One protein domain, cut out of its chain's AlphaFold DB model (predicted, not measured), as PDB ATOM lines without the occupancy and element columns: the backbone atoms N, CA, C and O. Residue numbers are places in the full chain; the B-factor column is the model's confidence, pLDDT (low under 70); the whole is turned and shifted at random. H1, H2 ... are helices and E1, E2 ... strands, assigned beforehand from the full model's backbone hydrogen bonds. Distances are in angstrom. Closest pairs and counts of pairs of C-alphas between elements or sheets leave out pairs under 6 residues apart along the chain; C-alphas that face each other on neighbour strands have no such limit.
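AT A GLANCE: This is residues 48 to 162 of the 191 residues of an uncharacterized protein of Oceanospirillaceae bacterium ASO5 (UniProt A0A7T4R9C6). A helix, H5, forms the middle of this domain, with a two-stranded ribbon, E1 and E2, on one side of it, H4 on the opposite side and H3 packed on its residues 141 to 145. H1 runs side by side with H4, and H2 turns off from H1 as a V, its last residue coming near E2. The printed part has 115 residues with five named helices and two named strands, in the order H1, H2, E1, H3, H4, H5, E2; the strands are antiparallel and the class is mostly helix. The whole is compact, with a radius of gyration of the C-alphas of 14.7 A and spans of 47 by 31 by 23 A.

HOW THE PARTS SIT: H1, residues 48 to 60, touches H2, residues 64 to 77, with residues 54 to 58 alone, at a steep tilt of 63 degrees, opposite ways; the closest C-alphas are those of Ala 58 and Val 65, 6.3 A apart. H1 also touches H4, residues 108 to 124, at a shallow tilt of 13 degrees, the same way, the closest C-alphas being Leu 51 and Leu 117 at 6.2 A. H4 touches H5, residues 133 to 147, in a helical hairpin at a steep tilt of 43 degrees, opposite ways, with the C-alphas of Trp 118 and Val 133 closest at 5.8 A. H3, residues 99 to 106, touches H5 at a steep tilt of 47 degrees, the same way, with the C-alphas of Val 106 and Asp 141 closest at 6.6 A. E1, residues 84 to 90, and E2, residues 155 to 161, are antiparallel neighbours at 153 degrees, with N 87 to O 158 at 2.9 A and N 158 to O 87 at 2.8 A within hydrogen-bond range. The closest C-alphas of E1 and H5 are those of Val 86 and Asp 138, 6.2 A apart. H2 and H5 are apart. In H1, H2, H3, H4 and H5 every O i to N i+4 pair is within hydrogen-bond range.

IN THESE COORDINATES: H1 begins at C-alpha 48, (-18.896, -37.429, 17.227), and is 18.0 A long; H2 is 19.4 A, E1 20.3 A and H3 10.6 A. H4 is 24.2 A long, H5 20.5 A and E2 19.6 A, ending at C-alpha 161, (9.335, -47.188, 11.127).

THE WHOLE: The C-alphas farthest apart, those of Leu 60 and Thr 93, are 47.5 A apart. The printed part has no cut and no long link. The mean pLDDT of the printed part is 74.8; residues 48 to 77, 109 and 146 to 149 are under 70.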
ATOM      1  N   LEU A  48     -18.005 -37.026  16.133       49.28
ATOM      2  CA  LEU A  48     -18.896 -37.429  17.227       49.28
ATOM      3  C   LEU A  48     -19.407 -38.868  17.083       49.28
ATOM      4  O   LEU A  48     -19.564 -39.570  18.077       49.28
ATOM      5  N   GLY A  49     -19.645 -39.322  15.853       50.88
ATOM      6  CA  GLY A  49     -20.009 -40.708  15.557       50.88
ATOM      7  C   GLY A  49     -18.856 -41.674  15.828       50.88
ATOM      8  O   GLY A  49     -19.074 -42.738  16.401       50.88
ATOM      9  N   MET A  50     -17.620 -41.279  15.503       58.25
ATOM     10  CA  MET A  50     -16.420 -42.034  15.875       58.25
ATOM     11  C   MET A  50     -16.203 -42.057  17.386       58.25
ATOM     12  O   MET A  50     -15.883 -43.109  17.923       58.25
ATOM     13  N   LEU A  51     -16.430 -40.939  18.080       55.31
ATOM     14  CA  LEU A  51     -16.342 -40.857  19.541       55.31
ATOM     15  C   LEU A  51     -17.384 -41.748  20.220       55.31
ATOM     16  O   LEU A  51     -17.075 -42.423  21.192       55.31
ATOM     17  N   ALA A  52     -18.608 -41.790  19.689       55.78
ATOM     18  CA  ALA A  52     -19.671 -42.658  20.185       55.78
ATOM     19  C   ALA A  52     -19.380 -44.142  19.921       55.78
ATOM     20  O   ALA A  52     -19.683 -44.985  20.766       55.78
ATOM     21  N   LEU A  53     -18.785 -44.471  18.770       60.72
ATOM     22  CA  LEU A  53     -18.324 -45.825  18.477       60.72
ATOM     23  C   LEU A  53     -17.186 -46.210  19.430       60.72
ATOM     24  O   LEU A  53     -17.280 -47.220  20.111       60.72
ATOM     25  N   PHE A  54     -16.175 -45.349  19.560       61.91
ATOM     26  CA  PHE A  54     -15.028 -45.537  20.444       61.91
ATOM     27  C   PHE A  54     -15.451 -45.675  21.907       61.91
ATOM     28  O   PHE A  54     -15.034 -46.609  22.577       61.91
ATOM     29  N   SER A  55     -16.321 -44.793  22.401       57.34
ATOM     30  CA  SER A  55     -16.833 -44.830  23.772       57.34
ATOM     31  C   SER A  55     -17.635 -46.099  24.045       57.34
ATOM     32  O   SER A  55     -17.491 -46.669  25.123       57.34
ATOM     33  N   GLN A  56     -18.443 -46.570  23.088       59.72
ATOM     34  CA  GLN A  56     -19.145 -47.846  23.230       59.72
ATOM     35  C   GLN A  56     -18.171 -49.026  23.214       59.72
ATOM     36  O   GLN A  56     -18.277 -49.909  24.058       59.72
ATOM     37  N   THR A  57     -17.193 -49.044  22.307       59.16
ATOM     38  CA  THR A  57     -16.209 -50.132  22.215       59.16
ATOM     39  C   THR A  57     -15.286 -50.174  23.437       59.16
ATOM     40  O   THR A  57     -15.074 -51.248  23.991       59.16
ATOM     41  N   ALA A  58     -14.798 -49.024  23.909       57.22
ATOM     42  CA  ALA A  58     -13.960 -48.909  25.103       57.22
ATOM     43  C   ALA A  58     -14.715 -49.312  26.379       57.22
ATOM     44  O   ALA A  58     -14.146 -49.981  27.239       57.22
ATOM     45  N   ALA A  59     -16.004 -48.968  26.486       58.34
ATOM     46  CA  ALA A  59     -16.843 -49.381  27.610       58.34
ATOM     47  C   ALA A  59     -17.142 -50.890  27.610       58.34
ATOM     48  O   ALA A  59     -17.245 -51.493  28.677       58.34
ATOM     49  N   LEU A  60     -17.283 -51.505  26.430       53.25
ATOM     50  CA  LEU A  60     -17.597 -52.930  26.290       53.25
ATOM     51  C   LEU A  60     -16.359 -53.832  26.392       53.25
ATOM     52  O   LEU A  60     -16.469 -54.964  26.861       53.25
ATOM     53  N   ALA A  61     -15.189 -53.355  25.964       58.47
ATOM     54  CA  ALA A  61     -13.936 -54.100  26.026       58.47
ATOM     55  C   ALA A  61     -12.725 -53.143  25.961       58.47
ATOM     56  O   ALA A  61     -12.257 -52.819  24.866       58.47
ATOM     57  N   PRO A  62     -12.164 -52.733  27.115       55.34
ATOM     58  CA  PRO A  62     -11.084 -51.740  27.188       55.34
ATOM     59  C   PRO A  62      -9.837 -52.088  26.344       55.34
ATOM     60  O   PRO A  62      -9.204 -51.214  25.766       55.34
ATOM     61  N   GLY A  63      -9.537 -53.380  26.155       54.81
ATOM     62  CA  GLY A  63      -8.427 -53.841  25.304       54.81
ATOM     63  C   GLY A  63      -8.749 -53.993  23.809       54.81
ATOM     64  O   GLY A  63      -7.833 -54.135  23.001       54.81
ATOM     65  N   LEU A  64     -10.026 -53.972  23.418       56.78
ATOM     66  CA  LEU A  64     -10.449 -54.251  22.042       56.78
ATOM     67  C   LEU A  64     -10.128 -53.088  21.100       56.78
ATOM     68  O   LEU A  64      -9.786 -53.310  19.947       56.78
ATOM     69  N   VAL A  65     -10.166 -51.852  21.598       59.72
ATOM     70  CA  VAL A  65      -9.734 -50.667  20.843       59.72
ATOM     71  C   VAL A  65      -8.265 -50.787  20.437       59.72
ATOM     72  O   VAL A  65      -7.929 -50.580  19.272       59.72
ATOM     73  N   ASN A  66      -7.410 -51.179  21.385       60.78
ATOM     74  CA  ASN A  66      -5.989 -51.414  21.144       60.78
ATOM     75  C   ASN A  66      -5.764 -52.521  20.116       60.78
ATOM     76  O   ASN A  66      -4.937 -52.380  19.222       60.78
ATOM     77  N   GLN A  67      -6.537 -53.602  20.209       57.47
ATOM     78  CA  GLN A  67      -6.450 -54.715  19.268       57.47
ATOM     79  C   GLN A  67      -6.958 -54.338  17.872       57.47
ATOM     80  O   GLN A  67      -6.333 -54.720  16.893       57.47
ATOM     81  N   ILE A  68      -8.044 -53.571  17.756       59.66
ATOM     82  CA  ILE A  68      -8.608 -53.160  16.461       59.66
ATOM     83  C   ILE A  68      -7.692 -52.152  15.766       59.66
ATOM     84  O   ILE A  68      -7.386 -52.317  14.586       59.66
ATOM     85  N   LEU A  69      -7.241 -51.118  16.482       62.78
ATOM     86  CA  LEU A  69      -6.337 -50.115  15.921       62.78
ATOM     87  C   LEU A  69      -4.960 -50.723  15.641       62.78
ATOM     88  O   LEU A  69      -4.440 -50.567  14.541       62.78
ATOM     89  N   GLY A  70      -4.403 -51.470  16.598       58.34
ATOM     90  CA  GLY A  70      -3.106 -52.125  16.459       58.34
ATOM     91  C   GLY A  70      -3.075 -53.139  15.317       58.34
ATOM     92  O   GLY A  70      -2.227 -53.028  14.436       58.34
ATOM     93  N   ALA A  71      -4.047 -54.057  15.254       53.50
ATOM     94  CA  ALA A  71      -4.125 -55.032  14.166       53.50
ATOM     95  C   ALA A  71      -4.384 -54.369  12.807       53.50
ATOM     96  O   ALA A  71      -3.864 -54.837  11.798       53.50
ATOM     97  N   GLY A  72      -5.147 -53.270  12.760       55.81
ATOM     98  CA  GLY A  72      -5.357 -52.499  11.533       55.81
ATOM     99  C   GLY A  72      -4.069 -51.855  11.011       55.81
ATOM    100  O   GLY A  72      -3.789 -51.920   9.812       55.81
ATOM    101  N   PHE A  73      -3.258 -51.275  11.900       60.34
ATOM    102  CA  PHE A  73      -1.974 -50.680  11.529       60.34
ATOM    103  C   PHE A  73      -0.934 -51.732  11.140       60.34
ATOM    104  O   PHE A  73      -0.311 -51.597  10.088       60.34
ATOM    105  N   GLU A  74      -0.783 -52.804  11.920       58.91
ATOM    106  CA  GLU A  74       0.178 -53.873  11.619       58.91
ATOM    107  C   GLU A  74      -0.170 -54.617  10.329       58.91
ATOM    108  O   GLU A  74       0.714 -54.855   9.505       58.91
ATOM    109  N   ALA A  75      -1.449 -54.942  10.111       52.44
ATOM    110  CA  ALA A  75      -1.878 -55.662   8.914       52.44
ATOM    111  C   ALA A  75      -1.628 -54.862   7.629       52.44
ATOM    112  O   ALA A  75      -1.326 -55.450   6.591       52.44
ATOM    113  N   GLN A  76      -1.746 -53.533   7.691       60.22
ATOM    114  CA  GLN A  76      -1.622 -52.678   6.515       60.22
ATOM    115  C   GLN A  76      -0.193 -52.169   6.291       60.22
ATOM    116  O   GLN A  76       0.246 -52.076   5.147       60.22
ATOM    117  N   MET A  77       0.520 -51.821   7.366       66.44
ATOM    118  CA  MET A  77       1.812 -51.130   7.289       66.44
ATOM    119  C   MET A  77       3.000 -52.034   7.609       66.44
ATOM    120  O   MET A  77       4.126 -51.647   7.319       66.44
ATOM    121  N   GLN A  78       2.771 -53.212   8.205       70.81
ATOM    122  CA  GLN A  78       3.820 -54.129   8.675       70.81
ATOM    123  C   GLN A  78       4.812 -53.479   9.661       70.81
ATOM    124  O   GLN A  78       5.932 -53.954   9.842       70.81
ATOM    125  N   ILE A  79       4.393 -52.389  10.309       72.00
ATOM    126  CA  ILE A  79       5.154 -51.645  11.313       72.00
ATOM    127  C   ILE A  79       4.368 -51.741  12.624       72.00
ATOM    128  O   ILE A  79       3.173 -51.428  12.608       72.00
ATOM    129  N   PRO A  80       5.002 -52.146  13.742       75.69
ATOM    130  CA  PRO A  80       4.355 -52.113  15.050       75.69
ATOM    131  C   PRO A  80       3.827 -50.703  15.341       75.69
ATOM    132  O   PRO A  80       4.555 -49.741  15.065       75.69
ATOM    133  N   PRO A  81       2.602 -50.535  15.869       74.44
ATOM    134  CA  PRO A  81       1.979 -49.225  16.020       74.44
ATOM    135  C   PRO A  81       2.886 -48.253  16.776       74.44
ATOM    136  O   PRO A  81       3.134 -47.153  16.298       74.44
ATOM    137  N   GLU A  82       3.503 -48.683  17.875       79.25
ATOM    138  CA  GLU A  82       4.415 -47.874  18.688       79.25
ATOM    139  C   GLU A  82       5.594 -47.279  17.900       79.25
ATOM    140  O   GLU A  82       6.168 -46.262  18.298       79.25
ATOM    141  N   HIS A  83       5.937 -47.886  16.765       83.56
ATOM    142  CA  HIS A  83       7.001 -47.454  15.878       83.56
ATOM    143  C   HIS A  83       6.507 -46.783  14.597       83.56
ATOM    144  O   HIS A  83       7.340 -46.340  13.807       83.56
ATOM    145  N   LEU A  84       5.200 -46.654  14.389       81.00
ATOM    146  CA  LEU A  84       4.630 -46.023  13.210       81.00
ATOM    147  C   LEU A  84       4.811 -44.500  13.265       81.00
ATOM    148  O   LEU A  84       4.336 -43.808  14.171       81.00
ATOM    149  N   GLY A  85       5.504 -43.981  12.257       84.75
ATOM    150  CA  GLY A  85       5.615 -42.565  11.952       84.75
ATOM    151  C   GLY A  85       4.964 -42.241  10.612       84.75
ATOM    152  O   GLY A  85       4.851 -43.095   9.732       84.75
ATOM    153  N   VAL A  86       4.563 -40.982  10.456       86.56
ATOM    154  CA  VAL A  86       4.018 -40.438   9.208       86.56
ATOM    155  C   VAL A  86       4.766 -39.159   8.849       86.56
ATOM    156  O   VAL A  86       5.029 -38.320   9.715       86.56
ATOM    157  N   LYS A  87       5.131 -39.021   7.574       89.06
ATOM    158  CA  LYS A  87       5.649 -37.784   6.984       89.06
ATOM    159  C   LYS A  87       4.931 -37.451   5.690       89.06
ATOM    160  O   LYS A  87       4.437 -38.335   4.995       89.06
ATOM    161  N   PHE A  88       4.918 -36.164   5.379       88.81
ATOM    162  CA  PHE A  88       4.331 -35.622   4.166       88.81
ATOM    163  C   PHE A  88       5.439 -34.992   3.334       88.81
ATOM    164  O   PHE A  88       6.247 -34.230   3.862       88.81
ATOM    165  N   TRP A  89       5.479 -35.304   2.045       89.06
ATOM    166  CA  TRP A  89       6.512 -34.836   1.127       89.06
ATOM    167  C   TRP A  89       5.885 -34.097  -0.044       89.06
ATOM    168  O   TRP A  89       4.885 -34.547  -0.599       89.06
ATOM    169  N   ASP A  90       6.488 -32.979  -0.443       87.69
ATOM    170  CA  ASP A  90       6.124 -32.282  -1.671       87.69
ATOM    171  C   ASP A  90       6.935 -32.855  -2.830       87.69
ATOM    172  O   ASP A  90       8.131 -32.600  -2.964       87.69
ATOM    173  N   LEU A  91       6.278 -33.601  -3.711       83.69
ATOM    174  CA  LEU A  91       6.891 -34.238  -4.877       83.69
ATOM    175  C   LEU A  91       7.504 -33.241  -5.866       83.69
ATOM    176  O   LEU A  91       8.349 -33.619  -6.676       83.69
ATOM    177  N   ARG A  92       7.101 -31.966  -5.830       85.31
ATOM    178  CA  ARG A  92       7.662 -30.934  -6.716       85.31
ATOM    179  C   ARG A  92       9.036 -30.474  -6.251       85.31
ATOM    180  O   ARG A  92       9.854 -30.085  -7.080       85.31
ATOM    181  N   THR A  93       9.266 -30.468  -4.940       87.38
ATOM    182  CA  THR A  93      10.477 -29.910  -4.320       87.38
ATOM    183  C   THR A  93      11.354 -30.978  -3.670       87.38
ATOM    184  O   THR A  93      12.531 -30.727  -3.423       87.38
ATOM    185  N   GLY A  94      10.801 -32.161  -3.398       83.56
ATOM    186  CA  GLY A  94      11.428 -33.219  -2.607       83.56
ATOM    187  C   GLY A  94      11.556 -32.875  -1.120       83.56
ATOM    188  O   GLY A  94      12.303 -33.547  -0.413       83.56
ATOM    189  N   GLN A  95      10.894 -31.815  -0.646       87.81
ATOM    190  CA  GLN A  95      10.994 -31.357   0.741       87.81
ATOM    191  C   GLN A  95       9.832 -31.858   1.595       87.81
ATOM    192  O   GLN A  95       8.745 -32.142   1.093       87.81
ATOM    193  N   GLU A  96      10.080 -31.970   2.899       90.06
ATOM    194  CA  GLU A  96       9.038 -32.277   3.876       90.06
ATOM    195  C   GLU A  96       8.048 -31.112   3.947       90.06
ATOM    196  O   GLU A  96       8.448 -29.949   4.032       90.06
ATOM    197  N   ILE A  97       6.759 -31.435   3.906       90.19
ATOM    198  CA  ILE A  97       5.679 -30.461   4.040       90.19
ATOM    199  C   ILE A  97       5.486 -30.149   5.519       90.19
ATOM    200  O   ILE A  97       5.430 -31.046   6.365       90.19
ATOM    201  N   ASP A  98       5.340 -28.863   5.828       90.56
ATOM    202  CA  ASP A  98       5.064 -28.427   7.187       90.56
ATOM    203  C   ASP A  98       3.701 -28.948   7.668       90.56
ATOM    204  O   ASP A  98       2.686 -28.898   6.967       90.56
ATOM    205  N   ARG A  99       3.644 -29.417   8.917       86.19
ATOM    206  CA  ARG A  99       2.406 -29.970   9.485       86.19
ATOM    207  C   ARG A  99       1.271 -28.950   9.529       86.19
ATOM    208  O   ARG A  99       0.110 -29.335   9.461       86.19
ATOM    209  N   GLN A 100       1.562 -27.656   9.653       87.81
ATOM    210  CA  GLN A 100       0.540 -26.617   9.597       87.81
ATOM    211  C   GLN A 100      -0.108 -26.525   8.216       87.81
ATOM    212  O   GLN A 100      -1.306 -26.267   8.131       87.81
ATOM    213  N   GLU A 101       0.643 -26.768   7.146       88.69
ATOM    214  CA  GLU A 101       0.100 -26.802   5.789       88.69
ATOM    215  C   GLU A 101      -0.868 -27.979   5.617       88.69
ATOM    216  O   GLU A 101      -1.996 -27.789   5.160       88.69
ATOM    217  N   ILE A 102      -0.494 -29.158   6.117       88.50
ATOM    218  CA  ILE A 102      -1.367 -30.341   6.178       88.50
ATOM    219  C   ILE A 102      -2.646 -30.053   6.972       88.50
ATOM    220  O   ILE A 102      -3.750 -30.304   6.491       88.50
ATOM    221  N   ARG A 103      -2.525 -29.432   8.149       85.88
ATOM    222  CA  ARG A 103      -3.681 -29.019   8.964       85.88
ATOM    223  C   ARG A 103      -4.614 -28.065   8.232       85.88
ATOM    224  O   ARG A 103      -5.835 -28.174   8.348       85.88
ATOM    225  N   ASN A 104      -4.054 -27.122   7.480       86.25
ATOM    226  CA  ASN A 104      -4.842 -26.174   6.702       86.25
ATOM    227  C   ASN A 104      -5.615 -26.884   5.577       86.25
ATOM    228  O   ASN A 104      -6.752 -26.504   5.306       86.25
ATOM    229  N   LEU A 105      -5.038 -27.932   4.977       82.19
ATOM    230  CA  LEU A 105      -5.692 -28.762   3.960       82.19
ATOM    231  C   LEU A 105      -6.820 -29.628   4.531       82.19
ATOM    232  O   LEU A 105      -7.875 -29.741   3.913       82.19
ATOM    233  N   VAL A 106      -6.623 -30.209   5.718       78.56
ATOM    234  CA  VAL A 106      -7.672 -30.959   6.441       78.56
ATOM    235  C   VAL A 106      -8.823 -30.036   6.871       78.56
ATOM    236  O   VAL A 106      -9.991 -30.436   6.942       78.56
ATOM    237  N   GLY A 107      -8.489 -28.773   7.129       80.31
ATOM    238  CA  GLY A 107      -9.394 -27.738   7.593       80.31
ATOM    239  C   GLY A 107      -9.376 -27.624   9.115       80.31
ATOM    240  O   GLY A 107      -9.529 -28.605   9.844       80.31
ATOM    241  N   VAL A 108      -9.250 -26.384   9.600       72.12
ATOM    242  CA  VAL A 108      -9.078 -26.059  11.028       72.12
ATOM    243  C   VAL A 108     -10.181 -26.666  11.906       72.12
ATOM    244  O   VAL A 108      -9.888 -27.194  12.975       72.12
ATOM    245  N   GLY A 109     -11.438 -26.637  11.449       69.62
ATOM    246  CA  GLY A 109     -12.573 -27.190  12.199       69.62
ATOM    247  C   GLY A 109     -12.525 -28.715  12.345       69.62
ATOM    248  O   GLY A 109     -12.753 -29.230  13.438       69.62
ATOM    249  N   ASN A 110     -12.167 -29.430  11.275       72.94
ATOM    250  CA  ASN A 110     -12.052 -30.890  11.297       72.94
ATOM    251  C   ASN A 110     -10.882 -31.329  12.177       72.94
ATOM    252  O   ASN A 110     -11.041 -32.198  13.030       72.94
ATOM    253  N   HIS A 111      -9.728 -30.681  12.019       78.50
ATOM    254  CA  HIS A 111      -8.544 -31.004  12.805       78.50
ATOM    255  C   HIS A 111      -8.761 -30.730  14.305       78.50
ATOM    256  O   HIS A 111      -8.398 -31.552  15.142       78.50
ATOM    257  N   ALA A 112      -9.425 -29.623  14.665       77.00
ATOM    258  CA  ALA A 112      -9.772 -29.330  16.058       77.00
ATOM    259  C   ALA A 112     -10.737 -30.369  16.658       77.00
ATOM    260  O   ALA A 112     -10.548 -30.790  17.799       77.00
ATOM    261  N   ALA A 113     -11.739 -30.814  15.893       74.94
ATOM    262  CA  ALA A 113     -12.672 -31.849  16.337       74.94
ATOM    263  C   ALA A 113     -11.979 -33.208  16.541       74.94
ATOM    264  O   ALA A 113     -12.238 -33.889  17.531       74.94
ATOM    265  N   LEU A 114     -11.067 -33.586  15.639       78.44
ATOM    266  CA  LEU A 114     -10.268 -34.810  15.757       78.44
ATOM    267  C   LEU A 114      -9.314 -34.761  16.954       78.44
ATOM    268  O   LEU A 114      -9.197 -35.737  17.692       78.44
ATOM    269  N   LEU A 115      -8.689 -33.608  17.205       84.69
ATOM    270  CA  LEU A 115      -7.848 -33.418  18.383       84.69
ATOM    271  C   LEU A 115      -8.654 -33.591  19.676       84.69
ATOM    272  O   LEU A 115      -8.215 -34.303  20.578       84.69
ATOM    273  N   GLN A 116      -9.841 -32.983  19.755       79.38
ATOM    274  CA  GLN A 116     -10.738 -33.143  20.902       79.38
ATOM    275  C   GLN A 116     -11.180 -34.597  21.085       79.38
ATOM    276  O   GLN A 116     -11.222 -35.079  22.215       79.38
ATOM    277  N   LEU A 117     -11.459 -35.307  19.988       81.38
ATOM    278  CA  LEU A 117     -11.788 -36.731  19.998       81.38
ATOM    279  C   LEU A 117     -10.673 -37.560  20.640       81.38
ATOM    280  O   LEU A 117     -10.931 -38.291  21.595       81.38
ATOM    281  N   TRP A 118      -9.438 -37.423  20.161       82.62
ATOM    282  CA  TRP A 118      -8.322 -38.214  20.680       82.62
ATOM    283  C   TRP A 118      -7.935 -37.828  22.111       82.62
ATOM    284  O   TRP A 118      -7.599 -38.697  22.910       82.62
ATOM    285  N   GLN A 119      -8.052 -36.549  22.473       85.81
ATOM    286  CA  GLN A 119      -7.864 -36.105  23.855       85.81
ATOM    287  C   GLN A 119      -8.931 -36.675  24.797       85.81
ATOM    288  O   GLN A 119      -8.598 -37.115  25.895       85.81
ATOM    289  N   ALA A 120     -10.198 -36.700  24.378       78.31
ATOM    290  CA  ALA A 120     -11.270 -37.312  25.156       78.31
ATOM    291  C   ALA A 120     -11.064 -38.828  25.294       78.31
ATOM    292  O   ALA A 120     -11.243 -39.371  26.381       78.31
ATOM    293  N   ALA A 121     -10.636 -39.503  24.223       75.69
ATOM    294  CA  ALA A 121     -10.307 -40.925  24.248       75.69
ATOM    295  C   ALA A 121      -9.188 -41.244  25.257       75.69
ATOM    296  O   ALA A 121      -9.352 -42.144  26.079       75.69
ATOM    297  N   GLU A 122      -8.099 -40.467  25.258       82.75
ATOM    298  CA  GLU A 122      -6.999 -40.630  26.218       82.75
ATOM    299  C   GLU A 122      -7.459 -40.380  27.665       82.75
ATOM    300  O   GLU A 122      -7.069 -41.102  28.575       82.75
ATOM    301  N   GLN A 123      -8.336 -39.399  27.900       81.81
ATOM    302  CA  GLN A 123      -8.875 -39.130  29.240       81.81
ATOM    303  C   GLN A 123      -9.800 -40.242  29.745       81.81
ATOM    304  O   GLN A 123      -9.792 -40.559  30.935       81.81
ATOM    305  N   LEU A 124     -10.607 -40.823  28.856       76.25
ATOM    306  CA  LEU A 124     -11.523 -41.913  29.192       76.25
ATOM    307  C   LEU A 124     -10.792 -43.242  29.394       76.25
ATOM    308  O   LEU A 124     -11.300 -44.122  30.089       76.25
ATOM    309  N   SER A 125      -9.626 -43.430  28.777       73.19
ATOM    310  CA  SER A 125      -8.850 -44.669  28.879       73.19
ATOM    311  C   SER A 125      -7.341 -44.387  28.909       73.19
ATOM    312  O   SER A 125      -6.638 -44.710  27.948       73.19
ATOM    313  N   PRO A 126      -6.823 -43.816  30.019       76.00
ATOM    314  CA  PRO A 126      -5.430 -43.381  30.106       76.00
ATOM    315  C   PRO A 126      -4.450 -44.529  29.873       76.00
ATOM    316  O   PRO A 126      -4.565 -45.583  30.506       76.00
ATOM    317  N   GLY A 127      -3.487 -44.324  28.972       74.50
ATOM    318  CA  GLY A 127      -2.459 -45.317  28.642       74.50
ATOM    319  C   GLY A 127      -2.971 -46.571  27.923       74.50
ATOM    320  O   GLY A 127      -2.219 -47.534  27.780       74.50
ATOM    321  N   GLN A 128      -4.233 -46.583  27.483       72.50
ATOM    322  CA  GLN A 128      -4.799 -47.680  26.695       72.50
ATOM    323  C   GLN A 128      -4.838 -47.387  25.199       72.50
ATOM    324  O   GLN A 128      -5.245 -48.258  24.440       72.50
ATOM    325  N   LEU A 129      -4.447 -46.190  24.755       74.62
ATOM    326  CA  LEU A 129      -4.243 -45.945  23.334       74.62
ATOM    327  C   LEU A 129      -2.921 -46.588  22.885       74.62
ATOM    328  O   LEU A 129      -1.926 -46.501  23.606       74.62
ATOM    329  N   PRO A 130      -2.870 -47.197  21.685       72.94
ATOM    330  CA  PRO A 130      -1.662 -47.874  21.203       72.94
ATOM    331  C   PRO A 130      -0.598 -46.868  20.749       72.94
ATOM    332  O   PRO A 130       0.543 -47.223  20.472       72.94
ATOM    333  N   LEU A 131      -1.008 -45.609  20.622       81.81
ATOM    334  CA  LEU A 131      -0.297 -44.516  19.996       81.81
ATOM    335  C   LEU A 131      -0.549 -43.243  20.789       81.81
ATOM    336  O   LEU A 131      -1.627 -43.049  21.353       81.81
ATOM    337  N   THR A 132       0.418 -42.331  20.763       86.12
ATOM    338  CA  THR A 132       0.205 -40.992  21.317       86.12
ATOM    339  C   THR A 132      -0.870 -40.244  20.525       86.12
ATOM    340  O   THR A 132      -1.031 -40.449  19.321       86.12
ATOM    341  N   VAL A 133      -1.553 -39.292  21.171       86.75
ATOM    342  CA  VAL A 133      -2.503 -38.393  20.490       86.75
ATOM    343  C   VAL A 133      -1.859 -37.721  19.271       86.75
ATOM    344  O   VAL A 133      -2.495 -37.608  18.232       86.75
ATOM    345  N   ALA A 134      -0.584 -37.328  19.358       87.38
ATOM    346  CA  ALA A 134       0.134 -36.728  18.234       87.38
ATOM    347  C   ALA A 134       0.285 -37.692  17.041       87.38
ATOM    348  O   ALA A 134       0.019 -37.297  15.909       87.38
ATOM    349  N   GLN A 135       0.647 -38.956  17.285       84.62
ATOM    350  CA  GLN A 135       0.733 -39.975  16.231       84.62
ATOM    351  C   GLN A 135      -0.639 -40.285  15.625       84.62
ATOM    352  O   GLN A 135      -0.762 -40.404  14.409       84.62
ATOM    353  N   LEU A 136      -1.682 -40.366  16.456       84.44
ATOM    354  CA  LEU A 136      -3.055 -40.568  15.989       84.44
ATOM    355  C   LEU A 136      -3.531 -39.404  15.117       84.44
ATOM    356  O   LEU A 136      -4.180 -39.641  14.097       84.44
ATOM    357  N   MET A 137      -3.178 -38.164  15.467       87.38
ATOM    358  CA  MET A 137      -3.449 -36.997  14.624       87.38
ATOM    359  C   MET A 137      -2.741 -37.102  13.274       87.38
ATOM    360  O   MET A 137      -3.404 -36.969  12.252       87.38
ATOM    361  N   ASP A 138      -1.443 -37.418  13.250       85.75
ATOM    362  CA  ASP A 138      -0.682 -37.539  11.999       85.75
ATOM    363  C   ASP A 138      -1.260 -38.620  11.069       85.75
ATOM    364  O   ASP A 138      -1.398 -38.416   9.862       85.75
ATOM    365  N   ILE A 139      -1.645 -39.765  11.636       82.00
ATOM    366  CA  ILE A 139      -2.285 -40.862  10.903       82.00
ATOM    367  C   ILE A 139      -3.664 -40.451  10.390       82.00
ATOM    368  O   ILE A 139      -4.021 -40.779   9.259       82.00
ATOM    369  N   THR A 140      -4.447 -39.740  11.201       81.75
ATOM    370  CA  THR A 140      -5.786 -39.301  10.798       81.75
ATOM    371  C   THR A 140      -5.708 -38.244   9.698       81.75
ATOM    372  O   THR A 140      -6.477 -38.314   8.741       81.75
ATOM    373  N   ASP A 141      -4.753 -37.313   9.777       82.06
ATOM    374  CA  ASP A 141      -4.487 -36.327   8.727       82.06
ATOM    375  C   ASP A 141      -4.067 -37.028   7.417       82.06
ATOM    376  O   ASP A 141      -4.575 -36.704   6.340       82.06
ATOM    377  N   ALA A 142      -3.209 -38.052   7.496       79.94
ATOM    378  CA  ALA A 142      -2.815 -38.859   6.341       79.94
ATOM    379  C   ALA A 142      -3.978 -39.653   5.732       79.94
ATOM    380  O   ALA A 142      -4.159 -39.654   4.512       79.94
ATOM    381  N   ALA A 143      -4.802 -40.288   6.566       76.88
ATOM    382  CA  ALA A 143      -5.998 -40.993   6.122       76.88
ATOM    383  C   ALA A 143      -7.004 -40.032   5.472       76.88
ATOM    384  O   ALA A 143      -7.567 -40.352   4.425       76.88
ATOM    385  N   TYR A 144      -7.187 -38.837   6.045       78.81
ATOM    386  CA  TYR A 144      -8.045 -37.802   5.481       78.81
ATOM    387  C   TYR A 144      -7.570 -37.404   4.084       78.81
ATOM    388  O   TYR A 144      -8.349 -37.514   3.136       78.81
ATOM    389  N   ILE A 145      -6.295 -37.027   3.934       73.56
ATOM    390  CA  ILE A 145      -5.720 -36.632   2.639       73.56
ATOM    391  C   ILE A 145      -5.852 -37.766   1.617       73.56
ATOM    392  O   ILE A 145      -6.302 -37.520   0.499       73.56
ATOM    393  N   GLY A 146      -5.534 -39.005   2.004       67.38
ATOM    394  CA  GLY A 146      -5.667 -40.181   1.139       67.38
ATOM    395  C   GLY A 146      -7.113 -40.526   0.759       67.38
ATOM    396  O   GLY A 146      -7.337 -41.164  -0.267       67.38
ATOM    397  N   SER A 147      -8.096 -40.097   1.557       68.06
ATOM    398  CA  SER A 147      -9.526 -40.334   1.308       68.06
ATOM    399  C   SER A 147     -10.199 -39.277   0.429       68.06
ATOM    400  O   SER A 147     -11.338 -39.476  -0.004       68.06
ATOM    401  N   LEU A 148      -9.528 -38.151   0.161       69.44
ATOM    402  CA  LEU A 148     -10.078 -37.101  -0.691       69.44
ATOM    403  C   LEU A 148     -10.413 -37.669  -2.072       69.44
ATOM    404  O   LEU A 148      -9.628 -38.407  -2.660       69.44
ATOM    405  N   MET A 149     -11.564 -37.283  -2.637       66.00
ATOM    406  CA  MET A 149     -11.924 -37.691  -4.006       66.00
ATOM    407  C   MET A 149     -10.873 -37.252  -5.033       66.00
ATOM    408  O   MET A 149     -10.694 -37.899  -6.062       66.00
ATOM    409  N   GLN A 150     -10.209 -36.131  -4.757       72.12
ATOM    410  CA  GLN A 150      -9.084 -35.615  -5.520       72.12
ATOM    411  C   GLN A 150      -7.972 -35.244  -4.533       72.12
ATOM    412  O   GLN A 150      -7.925 -34.098  -4.079       72.12
ATOM    413  N   PRO A 151      -7.115 -36.204  -4.143       75.12
ATOM    414  CA  PRO A 151      -5.994 -35.911  -3.265       75.12
ATOM    415  C   PRO A 151      -5.004 -34.983  -3.991       75.12
ATOM    416  O   PRO A 151      -4.837 -35.098  -5.213       75.12
ATOM    417  N   PRO A 152      -4.343 -34.047  -3.286       77.94
ATOM    418  CA  PRO A 152      -3.353 -33.172  -3.900       77.94
ATOM    419  C   PRO A 152      -2.211 -33.980  -4.529       77.94
ATOM    420  O   PRO A 152      -1.433 -34.619  -3.833       77.94
ATOM    421  N   ALA A 153      -2.072 -33.911  -5.854       83.50
ATOM    422  CA  ALA A 153      -1.123 -34.743  -6.606       83.50
ATOM    423  C   ALA A 153       0.363 -34.473  -6.303       83.50
ATOM    424  O   ALA A 153       1.225 -35.218  -6.757       83.50
ATOM    425  N   HIS A 154       0.667 -33.386  -5.593       84.56
ATOM    426  CA  HIS A 154       2.026 -33.045  -5.182       84.56
ATOM    427  C   HIS A 154       2.355 -33.526  -3.767       84.56
ATOM    428  O   HIS A 154       3.505 -33.408  -3.375       84.56
ATOM    429  N   ILE A 155       1.380 -34.032  -3.006       85.19
ATOM    430  CA  ILE A 155       1.594 -34.504  -1.639       85.19
ATOM    431  C   ILE A 155       1.736 -36.014  -1.671       85.19
ATOM    432  O   ILE A 155       0.827 -36.720  -2.102       85.19
ATOM    433  N   ASP A 156       2.863 -36.493  -1.170       84.81
ATOM    434  CA  ASP A 156       3.087 -37.905  -0.912       84.81
ATOM    435  C   ASP A 156       3.116 -38.176   0.593       84.81
ATOM    436  O   ASP A 156       3.579 -37.348   1.381       84.81
ATOM    437  N   ILE A 157       2.600 -39.335   0.988       83.69
ATOM    438  CA  ILE A 157       2.469 -39.752   2.383       83.69
ATOM    439  C   ILE A 157       3.418 -40.924   2.609       83.69
ATOM    440  O   ILE A 157       3.262 -42.006   2.043       83.69
ATOM    441  N   GLU A 158       4.395 -40.724   3.483       84.50
ATOM    442  CA  GLU A 158       5.318 -41.765   3.905       84.50
ATOM    443  C   GLU A 158       4.946 -42.274   5.294       84.50
ATOM    444  O   GLU A 158       5.137 -41.583   6.295       84.50
ATOM    445  N   TYR A 159       4.473 -43.515   5.354       84.00
ATOM    446  CA  TYR A 159       4.470 -44.305   6.581       84.00
ATOM    447  C   TYR A 159       5.867 -44.903   6.768       84.00
ATOM    448  O   TYR A 159       6.439 -45.440   5.818       84.00
ATOM    449  N   TYR A 160       6.446 -44.804   7.959       82.44
ATOM    450  CA  TYR A 160       7.793 -45.313   8.218       82.44
ATOM    451  C   TYR A 160       7.934 -45.846   9.637       82.44
ATOM    452  O   TYR A 160       7.190 -45.478  10.542       82.44
ATOM    453  N   ASP A 161       8.920 -46.719   9.816       84.62
ATOM    454  CA  ASP A 161       9.335 -47.188  11.127       84.62
ATOM    455  C   ASP A 161      10.280 -46.156  11.756       84.62
ATOM    456  O   ASP A 161      11.374 -45.897  11.250       84.62
ATOM    457  N   THR A 162       9.865 -45.566  12.871       84.50
ATOM    458  CA  THR A 162      10.628 -44.557  13.624       84.50
ATOM    459  C   THR A 162      12.006 -45.038  14.080       84.50
ATOM    460  O   THR A 162      12.890 -44.207  14.274       84.50
TER     461      THR A 162